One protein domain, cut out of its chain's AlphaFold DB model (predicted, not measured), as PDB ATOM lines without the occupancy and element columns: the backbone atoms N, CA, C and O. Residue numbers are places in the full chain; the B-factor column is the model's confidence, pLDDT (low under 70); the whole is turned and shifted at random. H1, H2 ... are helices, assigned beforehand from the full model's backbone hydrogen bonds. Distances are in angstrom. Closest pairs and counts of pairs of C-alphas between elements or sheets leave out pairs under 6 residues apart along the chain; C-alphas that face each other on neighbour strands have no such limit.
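What this domain is: This is residues 788 to 890 of the 890 residues of an uncharacterized protein of Bacteroidetes bacterium GWF2_43_11 (UniProt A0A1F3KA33). Five helices, H1, H2, H4, H5 and H6, run roughly alongside one another, up or down, in an elongated, flattened stack with the longest helix, H4, near its middle and packed closely on H6. H1, H4 and H6 make one layer, H2 and H5 lie over one side of it, H7 closes one end of the stack opposite H1, and the short H3 sits by the first end of H1. H5 is only loosely held, and residues 842 to 847, at the turn from H4 to H5, stick out. The printed part has 103 residues with seven named helices, H1 to H7 in chain order, and no named strand; the class is all helix. It is compact, with a radius of gyration of the C-alphas of 13.5 A, and only just elongated, spanning 39 by 26 by 19 A.

Where its parts are: H4, residues 828 to 843, is the longest helix at 22.2 A and begins at C-alpha 828 at (12.125, 140.322, 91.236). H5, residues 846 to 858, measures 19.8 A; H6, residues 864 to 874, 15.3 A. H7, residues 878 to 889, measures 16.7 A and ends at C-alpha 889 at (-7.709, 151.857, 91.346). Before H4 come H1, residues 789 to 799, 15.2 A, beginning at C-alpha 789 at (13.265, 130.129, 88.573); H2, residues 805 to 817, 18.1 A; and H3, residues 822 to 825, 5.0 A.

How they stand to each other: H4 is the hub, touching H2, H5 and H6. H4, H5 and H6 form an up and down bundle, each helix running against the one before it. H4 and H6 touch with C-alphas of Gly 833 and Ser 866 closest at 4.1 A, the same way, at a shallow tilt of 32 degrees, only just short of steep. H4 and H5, a helical hairpin, only just touch, with 3 pairs of C-alphas within 8 A, Tyr 840 and Thr 848 closest at 6.7 A. H2 touches H4 with residues 805 to 809 alone; the C-alphas of Thr 805 and Met 836 are closest at 6.9 A. H6 and H7, also a hairpin, touch at the C-alphas of Ile 871 and Arg 881, 6.6 A. H1 touches H3, the C-alphas of Ala 789 and Leu 824 closest at 5.7 A. H1 and H7 are apart. In H1, H2, H4, H6 and H7 every O i to N i+4 pair is within hydrogen-bond range; H5 has 4 of 9, and 6 of 10 O i to N i+3 pairs, while H3 is too short for an i+4 pair.

The domain as a whole: The C-alphas of Leu 791 and Phe 879 are the farthest apart, at 39.7 A. The printed part has no cut, ends at the chain's last residue, 890, and its links between helices are tight. Mean pLDDT of the printed part is 76.1; 28 residues are under 70, among them 843 to 851 and 876 to 890.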
ATOM      1  N   THR A 788      12.695 129.166  83.835       85.00
ATOM      2  CA  THR A 788      12.849 128.472  85.125       85.00
ATOM      3  C   THR A 788      13.274 129.457  86.208       85.00
ATOM      4  O   THR A 788      13.985 130.410  85.903       85.00
ATOM      5  N   ALA A 789      12.881 129.235  87.470       82.50
ATOM      6  CA  ALA A 789      13.265 130.129  88.573       82.50
ATOM      7  C   ALA A 789      14.790 130.381  88.646       82.50
ATOM      8  O   ALA A 789      15.172 131.546  88.654       82.50
ATOM      9  N   PRO A 790      15.674 129.363  88.552       86.69
ATOM     10  CA  PRO A 790      17.117 129.606  88.591       86.69
ATOM     11  C   PRO A 790      17.633 130.405  87.386       86.69
ATOM     12  O   PRO A 790      18.543 131.216  87.525       86.69
ATOM     13  N   LEU A 791      17.069 130.201  86.186       87.19
ATOM     14  CA  LEU A 791      17.489 130.958  85.002       87.19
ATOM     15  C   LEU A 791      16.990 132.402  85.070       87.19
ATOM     16  O   LEU A 791      17.719 133.309  84.681       87.19
ATOM     17  N   ILE A 792      15.771 132.609  85.579       86.62
ATOM     18  CA  ILE A 792      15.220 133.930  85.882       86.62
ATOM     19  C   ILE A 792      16.156 134.649  86.850       86.62
ATOM     20  O   ILE A 792      16.583 135.751  86.533       86.62
ATOM     21  N   ASP A 793      16.526 134.016  87.965       86.88
ATOM     22  CA  ASP A 793      17.420 134.607  88.964       86.88
ATOM     23  C   ASP A 793      18.753 135.026  88.326       86.88
ATOM     24  O   ASP A 793      19.140 136.187  88.411       86.88
ATOM     25  N   ILE A 794      19.402 134.132  87.573       86.94
ATOM     26  CA  ILE A 794      20.690 134.414  86.917       86.94
ATOM     27  C   ILE A 794      20.576 135.535  85.873       86.94
ATOM     28  O   ILE A 794      21.448 136.402  85.791       86.94
ATOM     29  N   VAL A 795      19.534 135.523  85.037       86.94
ATOM     30  CA  VAL A 795      19.339 136.551  83.999       86.94
ATOM     31  C   VAL A 795      19.020 137.898  84.643       86.94
ATOM     32  O   VAL A 795      19.547 138.917  84.194       86.94
ATOM     33  N   MET A 796      18.193 137.913  85.688       86.31
ATOM     34  CA  MET A 796      17.833 139.131  86.409       86.31
ATOM     35  C   MET A 796      19.039 139.696  87.152       86.31
ATOM     36  O   MET A 796      19.355 140.857  86.939       86.31
ATOM     37  N   GLU A 797      19.800 138.893  87.898       84.19
ATOM     38  CA  GLU A 797      21.047 139.332  88.543       84.19
ATOM     39  C   GLU A 797      22.048 139.924  87.545       84.19
ATOM     40  O   GLU A 797      22.672 140.957  87.808       84.19
ATOM     41  N   ARG A 798      22.198 139.294  86.373       83.94
ATOM     42  CA  ARG A 798      23.114 139.775  85.331       83.94
ATOM     43  C   ARG A 798      22.655 141.100  84.710       83.94
ATOM     44  O   ARG A 798      23.526 141.850  84.270       83.94
ATOM     45  N   ASN A 799      21.352 141.402  84.692       80.25
ATOM     46  CA  ASN A 799      20.787 142.582  84.025       80.25
ATOM     47  C   ASN A 799      20.387 143.733  84.970       80.25
ATOM     48  O   ASN A 799      20.529 144.888  84.576       80.25
ATOM     49  N   LEU A 800      19.985 143.464  86.221       71.88
ATOM     50  CA  LEU A 800      19.350 144.427  87.143       71.88
ATOM     51  C   LEU A 800      20.120 145.749  87.317       71.88
ATOM     52  O   LEU A 800      19.508 146.797  87.488       71.88
ATOM     53  N   TYR A 801      21.454 145.702  87.242       65.50
ATOM     54  CA  TYR A 801      22.337 146.868  87.397       65.50
ATOM     55  C   TYR A 801      23.186 147.182  86.157       65.50
ATOM     56  O   TYR A 801      24.023 148.083  86.196       65.50
ATOM     57  N   LYS A 802      23.037 146.410  85.073       69.75
ATOM     58  CA  LYS A 802      23.880 146.520  83.867       69.75
ATOM     59  C   LYS A 802      23.130 147.026  82.639       69.75
ATOM     60  O   LYS A 802      23.777 147.406  81.667       69.75
ATOM     61  N   THR A 803      21.801 147.038  82.676       71.44
ATOM     62  CA  THR A 803      20.941 147.510  81.581       71.44
ATOM     63  C   THR A 803      20.127 148.724  82.007       71.44
ATOM     64  O   THR A 803      19.947 148.963  83.200       71.44
ATOM     65  N   SER A 804      19.625 149.504  81.047       77.88
ATOM     66  CA  SER A 804      18.761 150.640  81.375       77.88
ATOM     67  C   SER A 804      17.439 150.168  81.993       77.88
ATOM     68  O   SER A 804      16.964 149.070  81.693       77.88
ATOM     69  N   THR A 805      16.803 151.005  82.816       79.00
ATOM     70  CA  THR A 805      15.489 150.705  83.414       79.00
ATOM     71  C   THR A 805      14.442 150.366  82.352       79.00
ATOM     72  O   THR A 805      13.629 149.469  82.553       79.00
ATOM     73  N   ASN A 806      14.501 151.007  81.180       77.62
ATOM     74  CA  ASN A 806      13.604 150.715  80.058       77.62
ATOM     75  C   ASN A 806      13.848 149.329  79.439       77.62
ATOM     76  O   ASN A 806      12.881 148.649  79.101       77.62
ATOM     77  N   ASP A 807      15.104 148.887  79.315       77.94
ATOM     78  CA  ASP A 807      15.426 147.540  78.815       77.94
ATOM     79  C   ASP A 807      14.975 146.464  79.806       77.94
ATOM     80  O   ASP A 807      14.456 145.419  79.411       77.94
ATOM     81  N   LEU A 808      15.114 146.745  81.106       83.00
ATOM     82  CA  LEU A 808      14.614 145.873  82.160       83.00
ATOM     83  C   LEU A 808      13.080 145.791  82.101       83.00
ATOM     84  O   LEU A 808      12.534 144.691  82.087       83.00
ATOM     85  N   ILE A 809      12.377 146.922  81.960       83.44
ATOM     86  CA  ILE A 809      10.919 146.943  81.747       83.44
ATOM     87  C   ILE A 809      10.541 146.132  80.498       83.44
ATOM     88  O   ILE A 809       9.623 145.318  80.566       83.44
ATOM     89  N   ALA A 810      11.260 146.286  79.383       83.38
ATOM     90  CA  ALA A 810      11.004 145.534  78.154       83.38
ATOM     91  C   ALA A 810      11.213 144.018  78.328       83.38
ATOM     92  O   ALA A 810      10.453 143.219  77.771       83.38
ATOM     93  N   LEU A 811      12.201 143.605  79.129       85.38
ATOM     94  CA  LEU A 811      12.408 142.205  79.494       85.38
ATOM     95  C   LEU A 811      11.241 141.674  80.337       85.38
ATOM     96  O   LEU A 811      10.686 140.626  80.009       85.38
ATOM     97  N   PHE A 812      10.821 142.404  81.376       86.81
ATOM     98  CA  PHE A 812       9.664 142.022  82.195       86.81
ATOM     99  C   PHE A 812       8.365 141.979  81.381       86.81
ATOM    100  O   PHE A 812       7.580 141.049  81.551       86.81
ATOM    101  N   GLU A 813       8.155 142.911  80.451       85.81
ATOM    102  CA  GLU A 813       7.021 142.875  79.521       85.81
ATOM    103  C   GLU A 813       7.094 141.672  78.578       85.81
ATOM    104  O   GLU A 813       6.078 141.021  78.338       85.81
ATOM    105  N   SER A 814       8.283 141.310  78.090       86.75
ATOM    106  CA  SER A 814       8.465 140.106  77.267       86.75
ATOM    107  C   SER A 814       8.128 138.831  78.051       86.75
ATOM    108  O   SER A 814       7.502 137.920  77.508       86.75
ATOM    109  N   LEU A 815       8.475 138.775  79.342       86.31
ATOM    110  CA  LEU A 815       8.098 137.675  80.238       86.31
ATOM    111  C   LEU A 815       6.591 137.656  80.514       86.31
ATOM    112  O   LEU A 815       5.964 136.598  80.455       86.31
ATOM    113  N   ARG A 816       5.976 138.818  80.743       86.31
ATOM    114  CA  ARG A 816       4.525 138.923  80.924       86.31
ATOM    115  C   ARG A 816       3.768 138.478  79.673       86.31
ATOM    116  O   ARG A 816       2.855 137.669  79.777       86.31
ATOM    117  N   GLN A 817       4.166 138.939  78.485       86.25
ATOM    118  CA  GLN A 817       3.559 138.533  77.208       86.25
ATOM    119  C   GLN A 817       3.701 137.029  76.934       86.25
ATOM    120  O   GLN A 817       2.872 136.446  76.236       86.25
ATOM    121  N   LYS A 818       4.723 136.381  77.503       84.69
ATOM    122  CA  LYS A 818       4.900 134.922  77.487       84.69
ATOM    123  C   LYS A 818       4.114 134.188  78.583       84.69
ATOM    124  O   LYS A 818       4.270 132.977  78.709       84.69
ATOM    125  N   ASN A 819       3.250 134.880  79.333       82.62
ATOM    126  CA  ASN A 819       2.444 134.355  80.441       82.62
ATOM    127  C   ASN A 819       3.276 133.694  81.555       82.62
ATOM    128  O   ASN A 819       2.839 132.711  82.155       82.62
ATOM    129  N   ILE A 820       4.473 134.216  81.847       82.81
ATOM    130  CA  ILE A 820       5.270 133.697  82.966       82.81
ATOM    131  C   ILE A 820       4.564 134.030  84.294       82.81
ATOM    132  O   ILE A 820       4.254 135.202  84.535       82.81
ATOM    133  N   PRO A 821       4.304 133.038  85.172       79.12
ATOM    134  CA  PRO A 821       3.636 133.270  86.447       79.12
ATOM    135  C   PRO A 821       4.376 134.296  87.305       79.12
ATOM    136  O   PRO A 821       5.587 134.184  87.509       79.12
ATOM    137  N   SER A 822       3.640 135.252  87.877       76.56
ATOM    138  CA  SER A 822       4.193 136.250  88.806       76.56
ATOM    139  C   SER A 822       4.879 135.612  90.019       76.56
ATOM    140  O   SER A 822       5.784 136.209  90.589       76.56
ATOM    141  N   ASP A 823       4.498 134.383  90.385       81.31
ATOM    142  CA  ASP A 823       5.082 133.637  91.505       81.31
ATOM    143  C   ASP A 823       6.558 133.278  91.286       81.31
ATOM    144  O   ASP A 823       7.344 133.314  92.234       81.31
ATOM    145  N   LEU A 824       6.959 132.989  90.040       81.56
ATOM    146  CA  LEU A 824       8.367 132.754  89.688       81.56
ATOM    147  C   LEU A 824       9.193 134.043  89.751       81.56
ATOM    148  O   LEU A 824      10.407 133.996  89.905       81.56
ATOM    149  N   LEU A 825       8.526 135.194  89.664       84.94
ATOM    150  CA  LEU A 825       9.130 136.521  89.705       84.94
ATOM    151  C   LEU A 825       8.854 137.240  91.030       84.94
ATOM    152  O   LEU A 825       9.132 138.430  91.144       84.94
ATOM    153  N   LYS A 826       8.331 136.547  92.051       81.44
ATOM    154  CA  LYS A 826       7.877 137.162  93.310       81.44
ATOM    155  C   LYS A 826       8.960 137.981  94.019       81.44
ATOM    156  O   LYS A 826       8.636 138.956  94.688       81.44
ATOM    157  N   ASN A 827      10.225 137.589  93.854       83.19
ATOM    158  CA  ASN A 827      11.381 138.281  94.424       83.19
ATOM    159  C   ASN A 827      11.858 139.437  93.533       83.19
ATOM    160  O   ASN A 827      12.408 140.403  94.040       83.19
ATOM    161  N   TRP A 828      11.606 139.372  92.224       88.44
ATOM    162  CA  TRP A 828      12.125 140.322  91.236       88.44
ATOM    163  C   TRP A 828      11.139 141.429  90.867       88.44
ATOM    164  O   TRP A 828      11.550 142.539  90.549       88.44
ATOM    165  N   LEU A 829       9.832 141.170  90.951       87.56
ATOM    166  CA  LEU A 829       8.804 142.189  90.742       87.56
ATOM    167  C   LEU A 829       8.929 143.341  91.759       87.56
ATOM    168  O   LEU A 829       8.900 144.494  91.327       87.56
ATOM    169  N   PRO A 830       9.121 143.109  93.072       86.88
ATOM    170  CA  PRO A 830       9.411 144.193  94.010       86.88
ATOM    171  C   PRO A 830      10.697 144.956  93.665       86.88
ATOM    172  O   PRO A 830      10.699 146.181  93.748       86.88
ATOM    173  N   GLU A 831      11.752 144.260  93.224       86.44
ATOM    174  CA  GLU A 831      13.023 144.887  92.832       86.44
ATOM    175  C   GLU A 831      12.884 145.774  91.595       86.44
ATOM    176  O   GLU A 831      13.431 146.872  91.572       86.44
ATOM    177  N   LEU A 832      12.068 145.382  90.611       86.62
ATOM    178  CA  LEU A 832      11.691 146.272  89.509       86.62
ATOM    179  C   LEU A 832      11.052 147.566  90.046       86.62
ATOM    180  O   LEU A 832      11.381 148.654  89.582       86.62
ATOM    181  N   GLY A 833      10.196 147.459  91.071       84.38
ATOM    182  CA  GLY A 833       9.623 148.608  91.775       84.38
ATOM    183  C   GLY A 833      10.675 149.492  92.458       84.38
ATOM    184  O   GLY A 833      10.593 150.713  92.333       84.38
ATOM    185  N   ASN A 834      11.679 148.897  93.116       84.88
ATOM    186  CA  ASN A 834      12.809 149.621  93.719       84.88
ATOM    187  C   ASN A 834      13.644 150.353  92.655       84.88
ATOM    188  O   ASN A 834      13.959 151.529  92.818       84.88
ATOM    189  N   VAL A 835      13.994 149.679  91.551       83.69
ATOM    190  CA  VAL A 835      14.791 150.270  90.460       83.69
ATOM    191  C   VAL A 835      14.033 151.437  89.830       83.69
ATOM    192  O   VAL A 835      14.593 152.521  89.686       83.69
ATOM    193  N   MET A 836      12.737 151.263  89.547       83.75
ATOM    194  CA  MET A 836      11.880 152.334  89.027       83.75
ATOM    195  C   MET A 836      11.749 153.509  90.011       83.75
ATOM    196  O   MET A 836      11.713 154.659  89.574       83.75
ATOM    197  N   ALA A 837      11.690 153.250  91.324       78.44
ATOM    198  CA  ALA A 837      11.622 154.286  92.361       78.44
ATOM    199  C   ALA A 837      12.940 155.063  92.486       78.44
ATOM    200  O   ALA A 837      12.930 156.294  92.529       78.44
ATOM    201  N   SER A 838      14.075 154.363  92.463       79.56
ATOM    202  CA  SER A 838      15.407 154.971  92.445       79.56
ATOM    203  C   SER A 838      15.580 155.890  91.233       79.56
ATOM    204  O   SER A 838      15.914 157.067  91.392       79.56
ATOM    205  N   ASP A 839      15.242 155.404  90.034       76.62
ATOM    206  CA  ASP A 839      15.248 156.210  88.806       76.62
ATOM    207  C   ASP A 839      14.299 157.412  88.908       76.62
ATOM    208  O   ASP A 839      14.631 158.522  88.486       76.62
ATOM    209  N   TYR A 840      13.122 157.227  89.513       73.75
ATOM    210  CA  TYR A 840      12.156 158.301  89.746       73.75
ATOM    211  C   TYR A 840      12.713 159.401  90.664       73.75
ATOM    212  O   TYR A 840      12.555 160.590  90.365       73.75
ATOM    213  N   HIS A 841      13.389 159.035  91.756       73.38
ATOM    214  CA  HIS A 841      14.033 159.991  92.659       73.38
ATOM    215  C   HIS A 841      15.165 160.762  91.978       73.38
ATOM    216  O   HIS A 841      15.322 161.957  92.234       73.38
ATOM    217  N   GLN A 842      15.914 160.110  91.088       70.50
ATOM    218  CA  GLN A 842      16.997 160.740  90.335       70.50
ATOM    219  C   GLN A 842      16.485 161.664  89.213       70.50
ATOM    220  O   GLN A 842      17.083 162.710  88.966       70.50
ATOM    221  N   ALA A 843      15.370 161.327  88.553       61.78
ATOM    222  CA  ALA A 843      14.907 162.010  87.338       61.78
ATOM    223  C   ALA A 843      14.068 163.292  87.559       61.78
ATOM    224  O   ALA A 843      13.869 164.046  86.608       61.78
ATOM    225  N   GLY A 844      13.558 163.541  88.774       56.75
ATOM    226  CA  GLY A 844      12.903 164.785  89.221       56.75
ATOM    227  C   GLY A 844      12.116 165.610  88.181       56.75
ATOM    228  O   GLY A 844      12.635 166.632  87.740       56.75
ATOM    229  N   LYS A 845      10.870 165.216  87.833       53.19
ATOM    230  CA  LYS A 845       9.747 166.033  87.269       53.19
ATOM    231  C   LYS A 845       8.586 165.129  86.790       53.19
ATOM    232  O   LYS A 845       8.793 163.976  86.437       53.19
ATOM    233  N   GLU A 846       7.359 165.657  86.753       54.78
ATOM    234  CA  GLU A 846       6.072 164.940  86.571       54.78
ATOM    235  C   GLU A 846       5.954 163.955  85.385       54.78
ATOM    236  O   GLU A 846       5.197 162.993  85.489       54.78
ATOM    237  N   LYS A 847       6.708 164.118  84.288       55.69
ATOM    238  CA  LYS A 847       6.577 163.259  83.089       55.69
ATOM    239  C   LYS A 847       7.065 161.815  83.276       55.69
ATOM    240  O   LYS A 847       6.482 160.901  82.700       55.69
ATOM    241  N   THR A 848       8.089 161.577  84.095       58.59
ATOM    242  CA  THR A 848       8.573 160.213  84.403       58.59
ATOM    243  C   THR A 848       7.581 159.461  85.298       58.59
ATOM    244  O   THR A 848       7.507 158.235  85.261       58.59
ATOM    245  N   LYS A 849       6.755 160.207  86.050       58.62
ATOM    246  CA  LYS A 849       5.692 159.674  86.910       58.62
ATOM    247  C   LYS A 849       4.595 158.999  86.091       58.62
ATOM    248  O   LYS A 849       4.194 157.889  86.415       58.62
ATOM    249  N   GLU A 850       4.133 159.644  85.018       60.66
ATOM    250  CA  GLU A 850       3.057 159.106  84.172       60.66
ATOM    251  C   GLU A 850       3.491 157.856  83.395       60.66
ATOM    252  O   GLU A 850       2.732 156.890  83.330       60.66
ATOM    253  N   SER A 851       4.725 157.836  82.875       66.69
ATOM    254  CA  SER A 851       5.293 156.688  82.149       66.69
ATOM    255  C   SER A 851       5.330 155.418  83.009       66.69
ATOM    256  O   SER A 851       4.769 154.391  82.632       66.69
ATOM    257  N   TYR A 852       5.900 155.489  84.213       70.62
ATOM    258  CA  TYR A 852       6.016 154.325  85.096       70.62
ATOM    259  C   TYR A 852       4.682 153.905  85.717       70.62
ATOM    260  O   TYR A 852       4.406 152.711  85.829       70.62
ATOM    261  N   LEU A 853       3.796 154.860  86.021       67.56
ATOM    262  CA  LEU A 853       2.430 154.538  86.437       67.56
ATOM    263  C   LEU A 853       1.625 153.859  85.316       67.56
ATOM    264  O   LEU A 853       0.728 153.071  85.619       67.56
ATOM    265  N   SER A 854       1.936 154.122  84.041       70.19
ATOM    266  CA  SER A 854       1.273 153.456  82.914       70.19
ATOM    267  C   SER A 854       1.618 151.965  82.820       70.19
ATOM    268  O   SER A 854       0.721 151.174  82.539       70.19
ATOM    269  N   VAL A 855       2.848 151.560  83.172       72.25
ATOM    270  CA  VAL A 855       3.273 150.144  83.208       72.25
ATOM    271  C   VAL A 855       2.391 149.341  84.168       72.25
ATOM    272  O   VAL A 855       1.884 148.276  83.823       72.25
ATOM    273  N   PHE A 856       2.085 149.893  85.345       73.62
ATOM    274  CA  PHE A 856       1.229 149.219  86.326       73.62
ATOM    275  C   PHE A 856      -0.250 149.125  85.919       73.62
ATOM    276  O   PHE A 856      -0.998 148.342  86.507       73.62
ATOM    277  N   LYS A 857      -0.694 149.902  84.921       69.50
ATOM    278  CA  LYS A 857      -2.061 149.827  84.386       69.50
ATOM    279  C   LYS A 857      -2.237 148.703  83.359       69.50
ATOM    280  O   LYS A 857      -3.379 148.321  83.125       69.50
ATOM    281  N   ILE A 858      -1.149 148.176  82.787       74.69
ATOM    282  CA  ILE A 858      -1.180 147.137  81.740       74.69
ATOM    283  C   ILE A 858      -1.710 145.806  82.292       74.69
ATOM    284  O   ILE A 858      -2.571 145.188  81.673       74.69
ATOM    285  N   ASP A 859      -1.237 145.385  83.467       72.06
ATOM    286  CA  ASP A 859      -1.751 144.216  84.188       72.06
ATOM    287  C   ASP A 859      -1.622 144.440  85.699       72.06
ATOM    288  O   ASP A 859      -0.587 144.185  86.326       72.06
ATOM    289  N   ARG A 860      -2.706 144.965  86.279       70.88
ATOM    290  CA  ARG A 860      -2.751 145.398  87.682       70.88
ATOM    291  C   ARG A 860      -2.507 144.254  88.669       70.88
ATOM    292  O   ARG A 860      -2.083 144.515  89.792       70.88
ATOM    293  N   ILE A 861      -2.805 143.010  88.288       77.62
ATOM    294  CA  ILE A 861      -2.631 141.850  89.168       77.62
ATOM    295  C   ILE A 861      -1.168 141.416  89.138       77.62
ATOM    296  O   ILE A 861      -0.563 141.262  90.201       77.62
ATOM    297  N   TRP A 862      -0.588 141.289  87.944       83.44
ATOM    298  CA  TRP A 862       0.780 140.800  87.767       83.44
ATOM    299  C   TRP A 862       1.829 141.770  88.330       83.44
ATOM    300  O   TRP A 862       2.733 141.356  89.053       83.44
ATOM    301  N   TYR A 863       1.661 143.076  88.103       84.50
ATOM    302  CA  TYR A 863       2.587 144.108  88.592       84.50
ATOM    303  C   TYR A 863       2.296 144.616  90.010       84.50
ATOM    304  O   TYR A 863       2.978 145.524  90.498       84.50
ATOM    305  N   LYS A 864       1.310 144.046  90.712       83.19
ATOM    306  CA  LYS A 864       0.953 144.472  92.072       83.19
ATOM    307  C   LYS A 864       2.170 144.558  93.013       83.19
ATOM    308  O   LYS A 864       2.299 145.598  93.662       83.19
ATOM    309  N   PRO A 865       3.095 143.575  93.071       84.94
ATOM    310  CA  PRO A 865       4.258 143.656  93.958       84.94
ATOM    311  C   PRO A 865       5.187 144.833  93.619       84.94
ATOM    312  O   PRO A 865       5.593 145.562  94.523       84.94
ATOM    313  N   SER A 866       5.454 145.065  92.327       85.50
ATOM    314  CA  SER A 866       6.256 146.198  91.838       85.50
ATOM    315  C   SER A 866       5.623 147.535  92.204       85.50
ATOM    316  O   SER A 866       6.298 148.421  92.717       85.50
ATOM    317  N   SER A 867       4.308 147.663  91.994       81.00
ATOM    318  CA  SER A 867       3.579 148.900  92.275       81.00
ATOM    319  C   SER A 867       3.519 149.244  93.761       81.00
ATOM    320  O   SER A 867       3.706 150.402  94.126       81.00
ATOM    321  N   VAL A 868       3.302 148.246  94.626       82.75
ATOM    322  CA  VAL A 868       3.276 148.447  96.079       82.75
ATOM    323  C   VAL A 868       4.644 148.917  96.536       82.75
ATOM    324  O   VAL A 868       4.728 149.903  97.260       82.75
ATOM    325  N   ARG A 869       5.712 148.261  96.069       84.88
ATOM    326  CA  ARG A 869       7.072 148.621  96.457       84.88
ATOM    327  C   ARG A 869       7.474 150.011  95.959       84.88
ATOM    328  O   ARG A 869       7.997 150.791  96.745       84.88
ATOM    329  N   PHE A 870       7.149 150.341  94.710       82.81
ATOM    330  CA  PHE A 870       7.371 151.670  94.135       82.81
ATOM    331  C   PHE A 870       6.646 152.772  94.924       82.81
ATOM    332  O   PHE A 870       7.253 153.776  95.288       82.81
ATOM    333  N   ILE A 871       5.354 152.591  95.232       78.25
ATOM    334  CA  ILE A 871       4.580 153.571  96.013       78.25
ATOM    335  C   ILE A 871       5.121 153.688  97.439       78.25
ATOM    336  O   ILE A 871       5.157 154.789  97.989       78.25
ATOM    337  N   ASP A 872       5.500 152.564  98.048       81.25
ATOM    338  CA  ASP A 872       5.987 152.534  99.420       81.25
ATOM    339  C   ASP A 872       7.256 153.366  99.610       81.25
ATOM    340  O   ASP A 872       7.387 153.976 100.672       81.25
ATOM    341  N   ASP A 873       8.126 153.405  98.597       80.50
ATOM    342  CA  ASP A 873       9.382 154.167  98.582       80.50
ATOM    343  C   ASP A 873       9.168 155.639  98.173       80.50
ATOM    344  O   ASP A 873       9.725 156.562  98.765       80.50
ATOM    345  N   VAL A 874       8.278 155.892  97.205       75.94
ATOM    346  CA  VAL A 874       8.062 157.238  96.644       75.94
ATOM    347  C   VAL A 874       7.122 158.120  97.489       75.94
ATOM    348  O   VAL A 874       7.255 159.349  97.467       75.94
ATOM    349  N   ALA A 875       6.153 157.548  98.216       74.50
ATOM    350  CA  ALA A 875       5.161 158.312  98.984       74.50
ATOM    351  C   ALA A 875       5.718 158.820 100.328       74.50
ATOM    352  O   ALA A 875       6.201 158.043 101.149       74.50
ATOM    353  N   ARG A 876       5.578 160.122 100.615       65.94
ATOM    354  CA  ARG A 876       6.194 160.760 101.797       65.94
ATOM    355  C   ARG A 876       5.352 160.680 103.065       65.94
ATOM    356  O   ARG A 876       5.869 160.868 104.162       65.94
ATOM    357  N   ASN A 877       4.047 160.461 102.936       62.66
ATOM    358  CA  ASN A 877       3.137 160.354 104.072       62.66
ATOM    359  C   ASN A 877       1.946 159.433 103.758       62.66
ATOM    360  O   ASN A 877       1.705 159.039 102.616       62.66
ATOM    361  N   TRP A 878       1.181 159.090 104.799       64.62
ATOM    362  CA  TRP A 878       0.042 158.173 104.690       64.62
ATOM    363  C   TRP A 878      -1.023 158.653 103.692       64.62
ATOM    364  O   TRP A 878      -1.625 157.839 102.990       64.62
ATOM    365  N   PHE A 879      -1.227 159.971 103.594       61.25
ATOM    366  CA  PHE A 879      -2.223 160.565 102.706       61.25
ATOM    367  C   PHE A 879      -1.811 160.439 101.234       61.25
ATOM    368  O   PHE A 879      -2.617 160.008 100.413       61.25
ATOM    369  N   GLU A 880      -0.544 160.719 100.909       65.94
ATOM    370  CA  GLU A 880       0.036 160.505  99.576       65.94
ATOM    371  C   GLU A 880      -0.001 159.029  99.177       65.94
ATOM    372  O   GLU A 880      -0.391 158.713  98.053       65.94
ATOM    373  N   ARG A 881       0.316 158.115 100.104       69.06
ATOM    374  CA  ARG A 881       0.240 156.667  99.856       69.06
ATOM    375  C   ARG A 881      -1.188 156.240  99.504       69.06
ATOM    376  O   ARG A 881      -1.389 155.524  98.525       69.06
ATOM    377  N   LYS A 882      -2.193 156.715 100.251       65.31
ATOM    378  CA  LYS A 882      -3.616 156.461  99.957       65.31
ATOM    379  C   LYS A 882      -4.047 157.057  98.618       65.31
ATOM    380  O   LYS A 882      -4.774 156.394  97.883       65.31
ATOM    381  N   TRP A 883      -3.582 158.259  98.283       66.81
ATOM    382  CA  TRP A 883      -3.893 158.929  97.018       66.81
ATOM    383  C   TRP A 883      -3.282 158.227  95.802       66.81
ATOM    384  O   TRP A 883      -3.977 158.024  94.810       66.81
ATOM    385  N   MET A 884      -2.018 157.803  95.879       67.25
ATOM    386  CA  MET A 884      -1.374 157.042  94.802       67.25
ATOM    387  C   MET A 884      -2.022 155.667  94.619       67.25
ATOM    388  O   MET A 884      -2.250 155.253  93.488       67.25
ATOM    389  N   GLN A 885      -2.409 154.995  95.711       65.69
ATOM    390  CA  GLN A 885      -3.181 153.751  95.637       65.69
ATOM    391  C   GLN A 885      -4.564 153.966  94.996       65.69
ATOM    392  O   GLN A 885      -4.974 153.172  94.155       65.69
ATOM    393  N   LEU A 886      -5.271 155.050  95.338       60.22
ATOM    394  CA  LEU A 886      -6.560 155.411  94.730       60.22
ATOM    395  C   LEU A 886      -6.435 155.744  93.235       60.22
ATOM    396  O   LEU A 886      -7.250 155.267  92.451       60.22
ATOM    397  N   GLY A 887      -5.395 156.478  92.829       60.62
ATOM    398  CA  GLY A 887      -5.098 156.789  91.422       60.62
ATOM    399  C   GLY A 887      -4.607 155.600  90.582       60.62
ATOM    400  O   GLY A 887      -4.414 155.740  89.378       60.62
ATOM    401  N   MET A 888      -4.383 154.443  91.212       58.97
ATOM    402  CA  MET A 888      -4.157 153.161  90.538       58.97
ATOM    403  C   MET A 888      -5.419 152.291  90.471       58.97
ATOM    404  O   MET A 888      -5.485 151.389  89.635       58.97
ATOM    405  N   ILE A 889      -6.399 152.529  91.352       53.03
ATOM    406  CA  ILE A 889      -7.709 151.857  91.346       53.03
ATOM    407  C   ILE A 889      -8.630 152.508  90.306       53.03
ATOM    408  O   ILE A 889      -9.299 151.783  89.566       53.03
ATOM    409  N   LEU A 890      -8.618 153.842  90.225       47.56
ATOM    410  CA  LEU A 890      -9.213 154.636  89.145       47.56
ATOM    411  C   LEU A 890      -8.299 154.576  87.915       47.56
ATOM    412  O   LEU A 890      -8.768 154.115  86.853       47.56
TER     413      LEU A 890